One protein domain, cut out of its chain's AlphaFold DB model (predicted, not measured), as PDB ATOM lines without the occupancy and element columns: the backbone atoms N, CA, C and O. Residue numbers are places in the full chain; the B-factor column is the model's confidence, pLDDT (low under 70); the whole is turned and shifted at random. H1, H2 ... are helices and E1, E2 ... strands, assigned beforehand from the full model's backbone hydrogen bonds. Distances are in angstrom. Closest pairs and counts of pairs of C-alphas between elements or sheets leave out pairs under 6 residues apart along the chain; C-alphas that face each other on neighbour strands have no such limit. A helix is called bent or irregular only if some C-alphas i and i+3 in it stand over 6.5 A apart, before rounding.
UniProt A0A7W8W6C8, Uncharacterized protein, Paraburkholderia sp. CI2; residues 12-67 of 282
ATOM      1  N   ASP A  12     -22.398  58.206 -17.603       68.94
ATOM      2  CA  ASP A  12     -23.740  57.784 -17.994       68.94
ATOM      3  C   ASP A  12     -23.750  56.922 -19.272       68.94
ATOM      4  O   ASP A  12     -24.815  56.609 -19.804       68.94
ATOM      5  N   VAL A  13     -22.582  56.509 -19.784       75.44
ATOM      6  CA  VAL A  13     -22.514  55.578 -20.920       75.44
ATOM      7  C   VAL A  13     -22.940  54.181 -20.457       75.44
ATOM      8  O   VAL A  13     -22.172  53.437 -19.845       75.44
ATOM      9  N   THR A  14     -24.191  53.821 -20.748       84.19
ATOM     10  CA  THR A  14     -24.736  52.488 -20.472       84.19
ATOM     11  C   THR A  14     -24.189  51.459 -21.472       84.19
ATOM     12  O   THR A  14     -23.828  51.815 -22.598       84.19
ATOM     13  N   PRO A  15     -24.133  50.162 -21.107       84.31
ATOM     14  CA  PRO A  15     -23.714  49.109 -22.036       84.31
ATOM     15  C   PRO A  15     -24.583  49.049 -23.299       84.31
ATOM     16  O   PRO A  15     -24.073  48.711 -24.360       84.31
ATOM     17  N   GLU A  16     -25.858  49.431 -23.201       86.44
ATOM     18  CA  GLU A  16     -26.782  49.504 -24.341       86.44
ATOM     19  C   GLU A  16     -26.321  50.546 -25.366       86.44
ATOM     20  O   GLU A  16     -26.192  50.235 -26.545       86.44
ATOM     21  N   VAL A  17     -25.942  51.746 -24.906       86.44
ATOM     22  CA  VAL A  17     -25.388  52.793 -25.779       86.44
ATOM     23  C   VAL A  17     -24.087  52.325 -26.434       86.44
ATOM     24  O   VAL A  17     -23.857  52.581 -27.615       86.44
ATOM     25  N   VAL A  18     -23.230  51.612 -25.695       87.94
ATOM     26  CA  VAL A  18     -21.997  51.043 -26.263       87.94
ATOM     27  C   VAL A  18     -22.318  50.027 -27.356       87.94
ATOM     28  O   VAL A  18     -21.700  50.068 -28.418       87.94
ATOM     29  N   ASP A  19     -23.278  49.133 -27.129       90.12
ATOM     30  CA  ASP A  19     -23.667  48.124 -28.113       90.12
ATOM     31  C   ASP A  19     -24.290  48.739 -29.376       90.12
ATOM     32  O   ASP A  19     -23.992  48.273 -30.481       90.12
ATOM     33  N   ASP A  20     -25.066  49.817 -29.246       90.19
ATOM     34  CA  ASP A  20     -25.611  50.576 -30.378       90.19
ATOM     35  C   ASP A  20     -24.496  51.241 -31.200       90.19
ATOM     36  O   ASP A  20     -24.450  51.123 -32.428       90.19
ATOM     37  N   LEU A  21     -23.534  51.881 -30.529       90.81
ATOM     38  CA  LEU A  21     -22.377  52.496 -31.186       90.81
ATOM     39  C   LEU A  21     -21.490  51.452 -31.879       90.81
ATOM     40  O   LEU A  21     -21.001  51.684 -32.986       90.81
ATOM     41  N   LEU A  22     -21.293  50.286 -31.258       91.62
ATOM     42  CA  LEU A  22     -20.555  49.178 -31.865       91.62
ATOM     43  C   LEU A  22     -21.288  48.596 -33.077       91.62
ATOM     44  O   LEU A  22     -20.635  48.195 -34.037       91.62
ATOM     45  N   THR A  23     -22.619  48.573 -33.062       92.62
ATOM     46  CA  THR A  23     -23.429  48.158 -34.218       92.62
ATOM     47  C   THR A  23     -23.259  49.135 -35.377       92.62
ATOM     48  O   THR A  23     -22.963  48.714 -36.492       92.62
ATOM     49  N   LEU A  24     -23.299  50.442 -35.103       92.12
ATOM     50  CA  LEU A  24     -23.073  51.472 -36.120       92.12
ATOM     51  C   LEU A  24     -21.699  51.336 -36.805       92.12
ATOM     52  O   LEU A  24     -21.571  51.545 -38.013       92.12
ATOM     53  N   LEU A  25     -20.658  50.980 -36.046       91.38
ATOM     54  CA  LEU A  25     -19.310  50.770 -36.585       91.38
ATOM     55  C   LEU A  25     -19.188  49.485 -37.422       91.38
ATOM     56  O   LEU A  25     -18.401  49.457 -38.376       91.38
ATOM     57  N   ASP A  26     -19.926  48.433 -37.062       92.12
ATOM     58  CA  ASP A  26     -19.995  47.170 -37.809       92.12
ATOM     59  C   ASP A  26     -20.724  47.377 -39.147       92.12
ATOM     60  O   ASP A  26     -20.191  47.036 -40.204       92.12
ATOM     61  N   ASP A  27     -21.865  48.075 -39.124       90.31
ATOM     62  CA  ASP A  27     -22.645  48.438 -40.317       90.31
ATOM     63  C   ASP A  27     -21.860  49.343 -41.279       90.31
ATOM     64  O   ASP A  27     -21.948  49.213 -42.503       90.31
ATOM     65  N   ALA A  28     -21.030  50.243 -40.743       88.50
ATOM     66  CA  ALA A  28     -20.116  51.063 -41.538       88.50
ATOM     67  C   ALA A  28     -18.951  50.256 -42.155       88.50
ATOM     68  O   ALA A  28     -18.158  50.800 -42.932       88.50
ATOM     69  N   GLY A  29     -18.805  48.974 -41.800       88.12
ATOM     70  CA  GLY A  29     -17.730  48.092 -42.253       88.12
ATOM     71  C   GLY A  29     -16.349  48.484 -41.721       88.12
ATOM     72  O   GLY A  29     -15.331  48.146 -42.335       88.12
ATOM     73  N   LEU A  30     -16.299  49.243 -40.620       86.75
ATOM     74  CA  LEU A  30     -15.055  49.679 -39.979       86.75
ATOM     75  C   LEU A  30     -14.515  48.605 -39.032       86.75
ATOM     76  O   LEU A  30     -13.304  48.365 -38.984       86.75
ATOM     77  N   ILE A  31     -15.423  47.938 -38.325       91.50
ATOM     78  CA  ILE A  31     -15.133  46.781 -37.481       91.50
ATOM     79  C   ILE A  31     -15.945  45.571 -37.952       91.50
ATOM     80  O   ILE A  31     -16.797  45.693 -38.824       91.50
ATOM     81  N   ARG A  32     -15.633  44.397 -37.403       89.75
ATOM     82  CA  ARG A  32     -16.443  43.180 -37.488       89.75
ATOM     83  C   ARG A  32     -16.640  42.605 -36.106       89.75
ATOM     84  O   ARG A  32     -15.653  42.291 -35.439       89.75
ATOM     85  N   ARG A  33     -17.889  42.428 -35.695       90.06
ATOM     86  CA  ARG A  33     -18.236  41.760 -34.435       90.06
ATOM     87  C   ARG A  33     -18.409  40.268 -34.695       90.06
ATOM     88  O   ARG A  33     -19.078  39.877 -35.647       90.06
ATOM     89  N   TYR A  34     -17.782  39.423 -33.887       87.38
ATOM     90  CA  TYR A  34     -17.887  37.977 -34.059       87.38
ATOM     91  C   TYR A  34     -17.738  37.237 -32.735       87.38
ATOM     92  O   TYR A  34     -17.207  37.759 -31.755       87.38
ATOM     93  N   HIS A  35     -18.247  36.012 -32.720       86.56
ATOM     94  CA  HIS A  35     -18.210  35.129 -31.568       86.56
ATOM     95  C   HIS A  35     -17.447  33.868 -31.954       86.56
ATOM     96  O   HIS A  35     -17.711  33.288 -33.008       86.56
ATOM     97  N   VAL A  36     -16.499  33.463 -31.114       85.88
ATOM     98  CA  VAL A  36     -15.812  32.174 -31.238       85.88
ATOM     99  C   VAL A  36     -15.808  31.537 -29.863       85.88
ATOM    100  O   VAL A  36     -15.409  32.185 -28.896       85.88
ATOM    101  N   GLU A  37     -16.275  30.292 -29.791       79.94
ATOM    102  CA  GLU A  37     -16.513  29.593 -28.523       79.94
ATOM    103  C   GLU A  37     -17.410  30.447 -27.599       79.94
ATOM    104  O   GLU A  37     -18.516  30.802 -28.005       79.94
ATOM    105  N   ASP A  38     -16.926  30.828 -26.413       77.69
ATOM    106  CA  ASP A  38     -17.640  31.660 -25.429       77.69
ATOM    107  C   ASP A  38     -17.177  33.135 -25.416       77.69
ATOM    108  O   ASP A  38     -17.565  33.929 -24.554       77.69
ATOM    109  N   GLY A  39     -16.326  33.529 -26.368       79.94
ATOM    110  CA  GLY A  39     -15.742  34.866 -26.444       79.94
ATOM    111  C   GLY A  39     -16.457  35.787 -27.434       79.94
ATOM    112  O   GLY A  39     -16.764  35.398 -28.561       79.94
ATOM    113  N   ARG A  40     -16.671  37.046 -27.032       86.00
ATOM    114  CA  ARG A  40     -17.088  38.141 -27.925       86.00
ATOM    115  C   ARG A  40     -15.864  38.909 -28.390       86.00
ATOM    116  O   ARG A  40     -15.128  39.445 -27.562       86.00
ATOM    117  N   TYR A  41     -15.676  38.991 -29.699       86.75
ATOM    118  CA  TYR A  41     -14.504  39.597 -30.311       86.75
ATOM    119  C   TYR A  41     -14.888  40.685 -31.312       86.75
ATOM    120  O   TYR A  41     -15.972  40.686 -31.901       86.75
ATOM    121  N   ILE A  42     -13.960  41.621 -31.507       89.62
ATOM    122  CA  ILE A  42     -14.051  42.686 -32.500       89.62
ATOM    123  C   ILE A  42     -12.786  42.626 -33.353       89.62
ATOM    124  O   ILE A  42     -11.675  42.690 -32.832       89.62
ATOM    125  N   SER A  43     -12.951  42.510 -34.667       86.19
ATOM    126  CA  SER A  43     -11.869  42.598 -35.645       86.19
ATOM    127  C   SER A  43     -11.897  43.968 -36.319       86.19
ATOM    128  O   SER A  43     -12.956  44.440 -36.726       86.19
ATOM    129  N   ILE A  44     -10.742  44.618 -36.453       86.56
ATOM    130  CA  ILE A  44     -10.627  45.915 -37.129       86.56
ATOM    131  C   ILE A  44     -10.211  45.670 -38.579       86.56
ATOM    132  O   ILE A  44      -9.066  45.313 -38.857       86.56
ATOM    133  N   VAL A  45     -11.134  45.877 -39.520       82.38
ATOM    134  CA  VAL A  45     -10.973  45.429 -40.915       82.38
ATOM    135  C   VAL A  45      -9.851  46.176 -41.646       82.38
ATOM    136  O   VAL A  45      -9.128  45.581 -42.439       82.38
ATOM    137  N   LYS A  46      -9.683  47.477 -41.378       73.44
ATOM    138  CA  LYS A  46      -8.716  48.358 -42.069       73.44
ATOM    139  C   LYS A  46      -7.504  48.743 -41.215       73.44
ATOM    140  O   LYS A  46      -6.888  49.780 -41.457       73.44
ATOM    141  N   TRP A  47      -7.153  47.932 -40.215       70.00
ATOM    142  CA  TRP A  47      -6.081  48.263 -39.266       70.00
ATOM    143  C   TRP A  47      -4.746  48.580 -39.959       70.00
ATOM    144  O   TRP A  47      -4.148  49.627 -39.721       70.00
ATOM    145  N   THR A  48      -4.329  47.734 -40.901       66.81
ATOM    146  CA  THR A  48      -3.049  47.855 -41.621       66.81
ATOM    147  C   THR A  48      -3.025  48.943 -42.694       66.81
ATOM    148  O   THR A  48      -1.967  49.248 -43.231       66.81
ATOM    149  N   THR A  49      -4.172  49.538 -43.038       68.12
ATOM    150  CA  THR A  49      -4.240  50.629 -44.027       68.12
ATOM    151  C   THR A  49      -3.875  51.980 -43.416       68.12
ATOM    152  O   THR A  49      -3.364  52.854 -44.111       68.12
ATOM    153  N   HIS A  50      -4.154  52.165 -42.125       58.91
ATOM    154  CA  HIS A  50      -3.998  53.453 -41.444       58.91
ATOM    155  C   HIS A  50      -2.999  53.414 -40.288       58.91
ATOM    156  O   HIS A  50      -2.626  54.469 -39.783       58.91
ATOM    157  N   GLN A  51      -2.552  52.222 -39.891       74.50
ATOM    158  CA  GLN A  51      -1.474  52.013 -38.935       74.50
ATOM    159  C   GLN A  51      -0.420  51.102 -39.558       74.50
ATOM    160  O   GLN A  51      -0.748  50.200 -40.329       74.50
ATOM    161  N   HIS A  52       0.845  51.341 -39.224       62.88
ATOM    162  CA  HIS A  52       1.965  50.476 -39.588       62.88
ATOM    163  C   HIS A  52       2.443  49.789 -38.302       62.88
ATOM    164  O   HIS A  52       3.301  50.354 -37.619       62.88
ATOM    165  N   PRO A  53       1.870  48.624 -37.928       73.12
ATOM    166  CA  PRO A  53       2.294  47.890 -36.740       73.12
ATOM    167  C   PRO A  53       3.800  47.660 -36.796       73.12
ATOM    168  O   PRO A  53       4.331  47.299 -37.853       73.12
ATOM    169  N   HIS A  54       4.507  47.890 -35.691       67.62
ATOM    170  CA  HIS A  54       5.947  47.684 -35.710       67.62
ATOM    171  C   HIS A  54       6.224  46.190 -35.969       67.62
ATOM    172  O   HIS A  54       5.604  45.350 -35.322       67.62
ATOM    173  N   PRO A  55       7.199  45.803 -36.816       67.44
ATOM    174  CA  PRO A  55       7.487  44.394 -37.145       67.44
ATOM    175  C   PRO A  55       7.850  43.479 -35.961       67.44
ATOM    176  O   PRO A  55       8.070  42.286 -36.137       67.44
ATOM    177  N   ARG A  56       7.978  44.048 -34.758       74.56
ATOM    178  CA  ARG A  56       8.274  43.337 -33.506       74.56
ATOM    179  C   ARG A  56       7.019  43.097 -32.662       74.56
ATOM    180  O   ARG A  56       7.118  42.471 -31.612       74.56
ATOM    181  N   GLU A  57       5.869  43.622 -33.080       70.31
ATOM    182  CA  GLU A  57       4.590  43.357 -32.433       70.31
ATOM    183  C   GLU A  57       4.167  41.914 -32.708       70.31
ATOM    184  O   GLU A  57       4.266  41.403 -33.823       70.31
ATOM    185  N   VAL A  58       3.725  41.235 -31.654       69.19
ATOM    186  CA  VAL A  58       3.272  39.847 -31.731       69.19
ATOM    187  C   VAL A  58       1.934  39.816 -32.465       69.19
ATOM    188  O   VAL A  58       1.019  40.557 -32.107       69.19
ATOM    189  N   ALA A  59       1.809  38.944 -33.468       68.19
ATOM    190  CA  ALA A  59       0.549  38.730 -34.173       68.19
ATOM    191  C   ALA A  59      -0.585  38.392 -33.187       68.19
ATOM    192  O   ALA A  59      -0.368  37.732 -32.165       68.19
ATOM    193  N   SER A  60      -1.800  38.856 -33.482       66.38
ATOM    194  CA  SER A  60      -2.955  38.647 -32.610       66.38
ATOM    195  C   SER A  60      -3.178  37.153 -32.336       66.38
ATOM    196  O   SER A  60      -3.304  36.360 -33.260       66.38
ATOM    197  N   LYS A  61      -3.253  36.775 -31.052       70.25
ATOM    198  CA  LYS A  61      -3.547  35.403 -30.578       70.25
ATOM    199  C   LYS A  61      -5.050  35.101 -30.480       70.25
ATOM    200  O   LYS A  61      -5.445  34.106 -29.881       70.25
ATOM    201  N   ILE A  62      -5.880  36.014 -30.970       71.56
ATOM    202  CA  ILE A  62      -7.337  35.920 -30.910       71.56
ATOM    203  C   ILE A  62      -7.793  35.032 -32.076       71.56
ATOM    204  O   ILE A  62      -7.227  35.163 -33.164       71.56
ATOM    205  N   PRO A  63      -8.782  34.142 -31.880       72.25
ATOM    206  CA  PRO A  63      -9.295  33.311 -32.960       72.25
ATOM    207  C   PRO A  63      -9.790  34.164 -34.129       72.25
ATOM    208  O   PRO A  63     -10.406  35.213 -33.932       72.25
ATOM    209  N   GLU A  64      -9.513  33.723 -35.353       69.12
ATOM    210  CA  GLU A  64      -9.989  34.407 -36.552       69.12
ATOM    211  C   GLU A  64     -11.521  34.336 -36.653       69.12
ATOM    212  O   GLU A  64     -12.119  33.325 -36.268       69.12
ATOM    213  N   PRO A  65     -12.182  35.374 -37.195       64.12
ATOM    214  CA  PRO A  65     -13.607  35.306 -37.483       64.12
ATOM    215  C   PRO A  65     -13.885  34.178 -38.484       64.12
ATOM    216  O   PRO A  65     -13.271  34.110 -39.554       64.12
ATOM    217  N   THR A  66     -14.824  33.294 -38.145       59.09
ATOM    218  CA  THR A  66     -15.267  32.178 -38.988       59.09
ATOM    219  C   THR A  66     -15.632  32.697 -40.381       59.09
ATOM    220  O   THR A  66     -16.328  33.704 -40.512       59.09
ATOM    221  N   LYS A  67     -15.164  32.026 -41.445       57.28
ATOM    222  CA  LYS A  67     -15.362  32.417 -42.859       57.28
ATOM    223  C   LYS A  67     -16.812  32.234 -43.346       57.28
ATOM    224  O   LYS A  67     -17.041  31.811 -44.480       57.28
TER     225      LYS A  67
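AT A GLANCE: This is residues 12 to 67 of the 282 residues of an uncharacterized protein of Paraburkholderia sp. CI2 (UniProt A0A7W8W6C8). A hairpin of two strands, E1 and E2, stands in the middle of a loose model; the helix H1 meets one end of it with its last residues, and its earlier residues stick out to one side. On the other side, past the short H2, a long unnamed stretch swings out in a wide loop and folds back toward the hairpin. The printed part has 56 residues, with H1, E1, E2 and H2 in that order along the chain; the sheet, E1 - E2, is antiparallel, and the class is mixed, helices and strands. The whole is loose, with a radius of gyration of the C-alphas of 13.4 A, and spans 38 by 28 by 24 A.

HOW THE PARTS SIT: Look first at E1, residues 31 to 36, and E2, residues 39 to 44, antiparallel neighbours at 153 degrees that form a hairpin. N 34 and O 41 are within hydrogen-bond range at 3.0 A, and so are N 43 and O 32 at 2.8 A. In H1, residues 15 to 27, every O i to N i+4 pair is within hydrogen-bond range. The closest C-alphas of H1 and E1 are those of Asp 26 and Arg 32, 5.4 A apart. H1 and E2 are near each other, with 5 pairs of C-alphas within 10 A. H2, residues 47 to 50, is too short for an O i to N i+4 pair, and its one O i to N i+3 pair is within range. H2 is apart from H1 and E1.

IN THESE COORDINATES: Find C-alpha 31 at (-15.133, 46.781, -37.481); from there E1 runs 15.9 A, and E2 runs 16.2 A. H1 begins at C-alpha 15, (-23.714, 49.109, -22.036), and runs 18.3 A. H2 is neither bent nor irregular, but only just: C-alphas 47 and 50 are 6.0 A apart.

THE WHOLE: The C-alphas of Asp 12 and Pro 55, the two farthest apart, are 39.0 A apart. The printed part has no cut, and its three links are tight. Residues 12 to 21 and 48 to 61 stand free. Mean pLDDT of the printed part is 79.3; it is under 70 at 14 residues, among them 48 to 50 and 64 to 67.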